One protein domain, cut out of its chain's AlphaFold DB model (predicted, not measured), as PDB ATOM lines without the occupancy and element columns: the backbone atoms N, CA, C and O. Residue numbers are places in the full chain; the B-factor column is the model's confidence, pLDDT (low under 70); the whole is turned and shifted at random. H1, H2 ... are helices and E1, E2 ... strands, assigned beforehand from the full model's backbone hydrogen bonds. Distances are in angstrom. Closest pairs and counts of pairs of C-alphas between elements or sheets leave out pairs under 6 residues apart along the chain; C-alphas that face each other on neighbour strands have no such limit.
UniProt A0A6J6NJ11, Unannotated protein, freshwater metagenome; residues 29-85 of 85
ATOM      1  N   LEU A  29      53.749 -19.838 -19.737       98.19
ATOM      2  CA  LEU A  29      52.342 -19.498 -19.945       98.19
ATOM      3  C   LEU A  29      51.491 -20.068 -18.810       98.19
ATOM      4  O   LEU A  29      51.892 -21.016 -18.149       98.19
ATOM      5  N   TRP A  30      50.297 -19.522 -18.607       97.94
ATOM      6  CA  TRP A  30      49.335 -20.060 -17.645       97.94
ATOM      7  C   TRP A  30      48.123 -20.589 -18.386       97.94
ATOM      8  O   TRP A  30      47.455 -19.828 -19.083       97.94
ATOM      9  N   PHE A  31      47.848 -21.883 -18.241       97.12
ATOM     10  CA  PHE A  31      46.641 -22.477 -18.799       97.12
ATOM     11  C   PHE A  31      45.452 -22.171 -17.888       97.12
ATOM     12  O   PHE A  31      45.403 -22.620 -16.746       97.12
ATOM     13  N   VAL A  32      44.510 -21.381 -18.393       96.19
ATOM     14  CA  VAL A  32      43.262 -21.035 -17.715       96.19
ATOM     15  C   VAL A  32      42.179 -21.959 -18.260       96.19
ATOM     16  O   VAL A  32      41.493 -21.633 -19.226       96.19
ATOM     17  N   GLU A  33      42.058 -23.137 -17.648       92.56
ATOM     18  CA  GLU A  33      41.165 -24.218 -18.099       92.56
ATOM     19  C   GLU A  33      39.703 -23.759 -18.208       92.56
ATOM     20  O   GLU A  33      39.020 -24.082 -19.176       92.56
ATOM     21  N   SER A  34      39.241 -22.904 -17.286       91.94
ATOM     22  CA  SER A  34      37.877 -22.354 -17.301       91.94
ATOM     23  C   SER A  34      37.540 -21.524 -18.543       91.94
ATOM     24  O   SER A  34      36.366 -21.282 -18.809       91.94
ATOM     25  N   GLU A  35      38.550 -21.057 -19.277       94.38
ATOM     26  CA  GLU A  35      38.405 -20.217 -20.473       94.38
ATOM     27  C   GLU A  35      39.105 -20.817 -21.702       94.38
ATOM     28  O   GLU A  35      39.150 -20.190 -22.757       94.38
ATOM     29  N   ASN A  36      39.636 -22.036 -21.565       94.50
ATOM     30  CA  ASN A  36      40.370 -22.783 -22.582       94.50
ATOM     31  C   ASN A  36      41.415 -21.935 -23.334       94.50
ATOM     32  O   ASN A  36      41.420 -21.843 -24.564       94.50
ATOM     33  N   LEU A  37      42.293 -21.272 -22.580       96.81
ATOM     34  CA  LEU A  37      43.323 -20.393 -23.129       96.81
ATOM     35  C   LEU A  37      44.631 -20.473 -22.348       96.81
ATOM     36  O   LEU A  37      44.665 -20.837 -21.174       96.81
ATOM     37  N   LEU A  38      45.715 -20.083 -23.005       98.00
ATOM     38  CA  LEU A  38      47.014 -19.848 -22.395       98.00
ATOM     39  C   LEU A  38      47.272 -18.349 -22.327       98.00
ATOM     40  O   LEU A  38      47.238 -17.656 -23.345       98.00
ATOM     41  N   PHE A  39      47.574 -17.856 -21.135       98.56
ATOM     42  CA  PHE A  39      47.843 -16.448 -20.890       98.56
ATOM     43  C   PHE A  39      49.340 -16.191 -20.692       98.56
ATOM     44  O   PHE A  39      50.001 -16.863 -19.899       98.56
ATOM     45  N   ASN A  40      49.868 -15.187 -21.394       98.44
ATOM     46  CA  ASN A  40      51.163 -14.577 -21.121       98.44
ATOM     47  C   ASN A  40      50.953 -13.220 -20.414       98.44
ATOM     48  O   ASN A  40      50.676 -12.230 -21.097       98.44
ATOM     49  N   PRO A  41      51.143 -13.123 -19.086       97.81
ATOM     50  CA  PRO A  41      51.012 -11.862 -18.355       97.81
ATOM     51  C   PRO A  41      52.094 -10.834 -18.705       97.81
ATOM     52  O   PRO A  41      51.856  -9.639 -18.561       97.81
ATOM     53  N   ARG A  42      53.268 -11.261 -19.194       97.69
ATOM     54  CA  ARG A  42      54.384 -10.360 -19.542       97.69
ATOM     55  C   ARG A  42      54.088  -9.545 -20.796       97.69
ATOM     56  O   ARG A  42      54.480  -8.386 -20.874       97.69
ATOM     57  N   LEU A  43      53.411 -10.165 -21.764       97.88
ATOM     58  CA  LEU A  43      53.026  -9.544 -23.035       97.88
ATOM     59  C   LEU A  43      51.540  -9.180 -23.106       97.88
ATOM     60  O   LEU A  43      51.105  -8.660 -24.128       97.88
ATOM     61  N   GLN A  44      50.762  -9.490 -22.062       97.81
ATOM     62  CA  GLN A  44      49.302  -9.360 -22.056       97.81
ATOM     63  C   GLN A  44      48.660 -10.006 -23.298       97.81
ATOM     64  O   GLN A  44      47.846  -9.401 -23.995       97.81
ATOM     65  N   ARG A  45      49.052 -11.254 -23.588       98.12
ATOM     66  CA  ARG A  45      48.578 -12.016 -24.757       98.12
ATOM     67  C   ARG A  45      47.892 -13.314 -24.365       98.12
ATOM     68  O   ARG A  45      48.328 -13.994 -23.439       98.12
ATOM     69  N   LEU A  46      46.868 -13.671 -25.130       98.44
ATOM     70  CA  LEU A  46      46.134 -14.928 -25.040       98.44
ATOM     71  C   LEU A  46      46.394 -15.782 -26.274       98.44
ATOM     72  O   LEU A  46      46.410 -15.269 -27.394       98.44
ATOM     73  N   TYR A  47      46.516 -17.085 -26.057       98.12
ATOM     74  CA  TYR A  47      46.525 -18.103 -27.099       98.12
ATOM     75  C   TYR A  47      45.352 -19.055 -26.843       98.12
ATOM     76  O   TYR A  47      45.296 -19.640 -25.759       98.12
ATOM     77  N   PRO A  48      44.395 -19.198 -27.776       97.25
ATOM     78  CA  PRO A  48      43.248 -20.068 -27.564       97.25
ATOM     79  C   PRO A  48      43.658 -21.542 -27.619       97.25
ATOM     80  O   PRO A  48      44.624 -21.923 -28.287       97.25
ATOM     81  N   VAL A  49      42.885 -22.375 -26.938       95.38
ATOM     82  CA  VAL A  49      42.963 -23.832 -27.007       95.38
ATOM     83  C   VAL A  49      41.684 -24.320 -27.673       95.38
ATOM     84  O   VAL A  49      40.579 -24.012 -27.227       95.38
ATOM     85  N   ILE A  50      41.825 -25.044 -28.778       93.44
ATOM     86  CA  ILE A  50      40.701 -25.507 -29.599       93.44
ATOM     87  C   ILE A  50      40.813 -27.020 -29.706       93.44
ATOM     88  O   ILE A  50      41.837 -27.518 -30.162       93.44
ATOM     89  N   ASP A  51      39.788 -27.743 -29.250       90.12
ATOM     90  CA  ASP A  51      39.769 -29.213 -29.231       90.12
ATOM     91  C   ASP A  51      41.027 -29.822 -28.571       90.12
ATOM     92  O   ASP A  51      41.657 -30.731 -29.107       90.12
ATOM     93  N   GLY A  52      41.448 -29.245 -27.436       89.25
ATOM     94  CA  GLY A  52      42.652 -29.656 -26.701       89.25
ATOM     95  C   GLY A  52      43.982 -29.249 -27.355       89.25
ATOM     96  O   GLY A  52      45.046 -29.567 -26.824       89.25
ATOM     97  N   ILE A  53      43.957 -28.531 -28.486       92.38
ATOM     98  CA  ILE A  53      45.148 -28.112 -29.236       92.38
ATOM     99  C   ILE A  53      45.461 -26.631 -28.956       92.38
ATOM    100  O   ILE A  53      44.671 -25.756 -29.323       92.38
ATOM    101  N   PRO A  54      46.626 -26.310 -28.359       95.00
ATOM    102  CA  PRO A  54      47.084 -24.932 -28.206       95.00
ATOM    103  C   PRO A  54      47.388 -24.273 -29.555       95.00
ATOM    104  O   PRO A  54      48.259 -24.729 -30.302       95.00
ATOM    105  N   VAL A  55      46.741 -23.146 -29.853       96.81
ATOM    106  CA  VAL A  55      47.036 -22.355 -31.056       96.81
ATOM    107  C   VAL A  55      48.212 -21.417 -30.776       96.81
ATOM    108  O   VAL A  55      48.056 -20.254 -30.412       96.81
ATOM    109  N   MET A  56      49.429 -21.928 -30.966       96.38
ATOM    110  CA  MET A  56      50.685 -21.214 -30.673       96.38
ATOM    111  C   MET A  56      51.165 -20.319 -31.828       96.38
ATOM    112  O   MET A  56      52.356 -20.275 -32.148       96.38
ATOM    113  N   LEU A  57      50.243 -19.599 -32.471       97.50
ATOM    114  CA  LEU A  57      50.533 -18.672 -33.567       97.50
ATOM    115  C   LEU A  57      50.351 -17.225 -33.101       97.50
ATOM    116  O   LEU A  57      49.315 -16.861 -32.557       97.50
ATOM    117  N   ILE A  58      51.345 -16.367 -33.358       96.62
ATOM    118  CA  ILE A  58      51.297 -14.948 -32.957       96.62
ATOM    119  C   ILE A  58      50.115 -14.221 -33.621       96.62
ATOM    120  O   ILE A  58      49.494 -13.368 -32.993       96.62
ATOM    121  N   GLN A  59      49.773 -14.569 -34.863       97.12
ATOM    122  CA  GLN A  59      48.677 -13.929 -35.605       97.12
ATOM    123  C   GLN A  59      47.284 -14.306 -35.085       97.12
ATOM    124  O   GLN A  59      46.366 -13.505 -35.208       97.12
ATOM    125  N   GLU A  60      47.152 -15.484 -34.474       96.94
ATOM    126  CA  GLU A  60      45.907 -15.969 -33.859       96.94
ATOM    127  C   GLU A  60      45.815 -15.586 -32.372       96.94
ATOM    128  O   GLU A  60      44.806 -15.823 -31.709       96.94
ATOM    129  N   SER A  61      46.880 -14.992 -31.821       97.62
ATOM    130  CA  SER A  61      46.880 -14.504 -30.446       97.62
ATOM    131  C   SER A  61      46.107 -13.195 -30.321       97.62
ATOM    132  O   SER A  61      46.128 -12.351 -31.219       97.62
ATOM    133  N   SER A  62      45.480 -12.992 -29.167       98.00
ATOM    134  CA  SER A  62      44.765 -11.753 -28.848       98.00
ATOM    135  C   SER A  62      45.483 -10.981 -27.748       98.00
ATOM    136  O   SER A  62      45.923 -11.574 -26.764       98.00
ATOM    137  N   ALA A  63      45.601  -9.664 -27.903       97.88
ATOM    138  CA  ALA A  63      46.011  -8.786 -26.810       97.88
ATOM    139  C   ALA A  63      44.839  -8.584 -25.839       97.88
ATOM    140  O   ALA A  63      43.682  -8.552 -26.266       97.88
ATOM    141  N   VAL A  64      45.132  -8.413 -24.553       97.25
ATOM    142  CA  VAL A  64      44.128  -8.080 -23.534       97.25
ATOM    143  C   VAL A  64      44.338  -6.682 -22.986       97.25
ATOM    144  O   VAL A  64      45.437  -6.137 -23.025       97.25
ATOM    145  N   THR A  65      43.264  -6.094 -22.469       98.25
ATOM    146  CA  THR A  65      43.341  -4.836 -21.724       98.25
ATOM    147  C   THR A  65      43.957  -5.070 -20.346       98.25
ATOM    148  O   THR A  65      43.945  -6.188 -19.830       98.25
ATOM    149  N   ASP A  66      44.420  -4.000 -19.697       97.69
ATOM    150  CA  ASP A  66      44.949  -4.080 -18.329       97.69
ATOM    151  C   ASP A  66      43.932  -4.655 -17.335       97.69
ATOM    152  O   ASP A  66      44.282  -5.466 -16.480       97.69
ATOM    153  N   THR A  67      42.659  -4.268 -17.460       98.25
ATOM    154  CA  THR A  67      41.576  -4.785 -16.611       98.25
ATOM    155  C   THR A  67      41.416  -6.292 -16.771       98.25
ATOM    156  O   THR A  67      41.246  -7.009 -15.786       98.25
ATOM    157  N   GLU A  68      41.502  -6.782 -18.003       98.19
ATOM    158  CA  GLU A  68      41.356  -8.205 -18.279       98.19
ATOM    159  C   GLU A  68      42.588  -9.002 -17.837       98.19
ATOM    160  O   GLU A  68      42.459 -10.055 -17.214       98.19
ATOM    161  N   ALA A  69      43.788  -8.454 -18.043       98.19
ATOM    162  CA  ALA A  69      45.021  -9.027 -17.510       98.19
ATOM    163  C   ALA A  69      44.965  -9.165 -15.978       98.19
ATOM    164  O   ALA A  69      45.342 -10.203 -15.433       98.19
ATOM    165  N   GLN A  70      44.448  -8.153 -15.273       98.25
ATOM    166  CA  GLN A  70      44.254  -8.199 -13.820       98.25
ATOM    167  C   GLN A  70      43.251  -9.282 -13.404       98.25
ATOM    168  O   GLN A  70      43.498  -9.998 -12.429       98.25
ATOM    169  N   ARG A  71      42.145  -9.446 -14.143       98.00
ATOM    170  CA  ARG A  71      41.146 -10.495 -13.883       98.00
ATOM    171  C   ARG A  71      41.756 -11.892 -14.023       98.00
ATOM    172  O   ARG A  71      41.604 -12.714 -13.119       98.00
ATOM    173  N   LEU A  72      42.490 -12.137 -15.108       98.19
ATOM    174  CA  LEU A  72      43.178 -13.408 -15.356       98.19
ATOM    175  C   LEU A  72      44.260 -13.684 -14.305       98.19
ATOM    176  O   LEU A  72      44.373 -14.803 -13.808       98.19
ATOM    177  N   GLN A  73      45.004 -12.659 -13.883       97.81
ATOM    178  CA  GLN A  73      45.977 -12.793 -12.798       97.81
ATOM    179  C   GLN A  73      45.307 -13.152 -11.461       97.81
ATOM    180  O   GLN A  73      45.842 -13.952 -10.684       97.81
ATOM    181  N   GLY A  74      44.121 -12.597 -11.201       98.19
ATOM    182  CA  GLY A  74      43.277 -12.961 -10.066       98.19
ATOM    183  C   GLY A  74      42.841 -14.428 -10.100       98.19
ATOM    184  O   GLY A  74      42.909 -15.100  -9.070       98.19
ATOM    185  N   ILE A  75      42.471 -14.946 -11.276       97.88
ATOM    186  CA  ILE A  75      42.144 -16.368 -11.475       97.88
ATOM    187  C   ILE A  75      43.355 -17.253 -11.183       97.88
ATOM    188  O   ILE A  75      43.246 -18.161 -10.360       97.88
ATOM    189  N   ILE A  76      44.510 -16.947 -11.785       97.31
ATOM    190  CA  ILE A  76      45.764 -17.687 -11.573       97.31
ATOM    191  C   ILE A  76      46.080 -17.802 -10.084       97.31
ATOM    192  O   ILE A  76      46.372 -18.886  -9.586       97.31
ATOM    193  N   THR A  77      45.973 -16.685  -9.366       97.81
ATOM    194  CA  THR A  77      46.282 -16.624  -7.934       97.81
ATOM    195  C   THR A  77      45.263 -17.407  -7.108       97.81
ATOM    196  O   THR A  77      45.641 -18.183  -6.237       97.81
ATOM    197  N   SER A  78      43.969 -17.231  -7.391       97.81
ATOM    198  CA  SER A  78      42.884 -17.849  -6.615       97.81
ATOM    199  C   SER A  78      42.816 -19.365  -6.796       97.81
ATOM    200  O   SER A  78      42.442 -20.073  -5.866       97.81
ATOM    201  N   GLN A  79      43.174 -19.862  -7.982       96.12
ATOM    202  CA  GLN A  79      43.180 -21.291  -8.302       96.12
ATOM    203  C   GLN A  79      44.556 -21.948  -8.102       96.12
ATOM    204  O   GLN A  79      44.669 -23.163  -8.237       96.12
ATOM    205  N   GLY A  80      45.599 -21.176  -7.774       96.31
ATOM    206  CA  GLY A  80      46.958 -21.701  -7.614       96.31
ATOM    207  C   GLY A  80      47.513 -22.310  -8.904       96.31
ATOM    208  O   GLY A  80      48.176 -23.346  -8.856       96.31
ATOM    209  N   LEU A  81      47.208 -21.700 -10.054       94.81
ATOM    210  CA  LEU A  81      47.640 -22.211 -11.353       94.81
ATOM    211  C   LEU A  81      49.154 -22.076 -11.495       94.81
ATOM    212  O   LEU A  81      49.724 -20.999 -11.293       94.81
ATOM    213  N   ASN A  82      49.793 -23.169 -11.893       95.19
ATOM    214  CA  ASN A  82      51.223 -23.179 -12.154       95.19
ATOM    215  C   ASN A  82      51.512 -22.690 -13.580       95.19
ATOM    216  O   ASN A  82      50.719 -22.957 -14.489       95.19
ATOM    217  N   PRO A  83      52.640 -21.992 -13.790       96.75
ATOM    218  CA  PRO A  83      53.136 -21.751 -15.133       96.75
ATOM    219  C   PRO A  83      53.480 -23.070 -15.838       96.75
ATOM    220  O   PRO A  83      53.771 -24.083 -15.197       96.75
ATOM    221  N   THR A  84      53.514 -23.039 -17.165       94.62
ATOM    222  CA  THR A  84      54.260 -24.019 -17.953       94.62
ATOM    223  C   THR A  84      55.752 -23.900 -17.626       94.62
ATOM    224  O   THR A  84      56.235 -22.781 -17.581       94.62
ATOM    225  N   PHE A  85      56.434 -25.032 -17.405       92.88
ATOM    226  CA  PHE A  85      57.865 -25.205 -17.049       92.88
ATOM    227  C   PHE A  85      58.504 -24.274 -15.994       92.88
ATOM    228  O   PHE A  85      58.605 -23.040 -16.176       92.88
TER     229      PHE A  85
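Overview. This is residues 29 to 85 of the 85 residues of the protein "Unannotated protein" of freshwater metagenome (UniProt A0A6J6NJ11). A small three-stranded antiparallel sheet has one helix, H1, over one face and running across its strands, while a long loop, residues 51 to 65, passes along the free edge of E3 on its way to that helix. The loop is tied to E3 by two short pairings, residues 53 to 54 with 49 to 50 and residues 62 to 63 with 45 to 46. The printed part has 57 residues, with three named strands and then one named helix in the order E1 E2 E3 H1, and the sheet order is E1 - E2 - E3. The class is mixed, helices and strands, though under half of the residues are in named elements. The whole is compact, with a radius of gyration of the C-alphas of 10.6 A, and rounded, spanning 26 by 22 by 20 A.

Arrangement. The sheet is a meander, each strand the antiparallel neighbour of the one before: E1, residues 30 to 32, E2, residues 37 to 40, and E3, residues 45 to 50. E1 and E2 form a hairpin at 146 degrees between directions, with N 32 and O 37 2.8 A apart, within hydrogen-bond range. E2 and E3 form a hairpin at 159 degrees, with N 38 and O 47 2.8 A apart, also within range. E1 and E3 are the edge strands. H1, residues 66 to 79, is on the sheet at a height over the sheet of 9.9 A, making two layers, a helix on one face of a sheet. It lies over E1 and E3, and only just over E2, on which 3 of its C-alphas fall. On the local plane its line and that of E1 stand at 84 degrees, across the strands. The closest C-alphas of E1 and H1 are those of Val 32 and Ile 76, 7.4 A apart. In H1 every O i to N i+4 pair is within hydrogen-bond range.

Along the chain. E1 begins at C-alpha 30 (49.335, -20.060, -17.645) and is 6.2 A long from first to last C-alpha. E2 measures 10.0 A. E3 measures 16.4 A and ends at C-alpha 50 (40.701, -25.507, -29.599). H1 measures 20.0 A and ends at C-alpha 79 (43.180, -21.291, -8.302).

Size, cuts and confidence. The two C-alphas farthest apart are those of Gln 59 and Ser 78, at 29.8 A. The links from E1 to E2 and from E2 to E3 are tight, and the link from E3 to H1, of 15 residues, is long. The printed part has no cut and ends at Phe 85, the chain's last residue. The mean pLDDT of the printed part of this model is 96.6, and no printed residue is under 70.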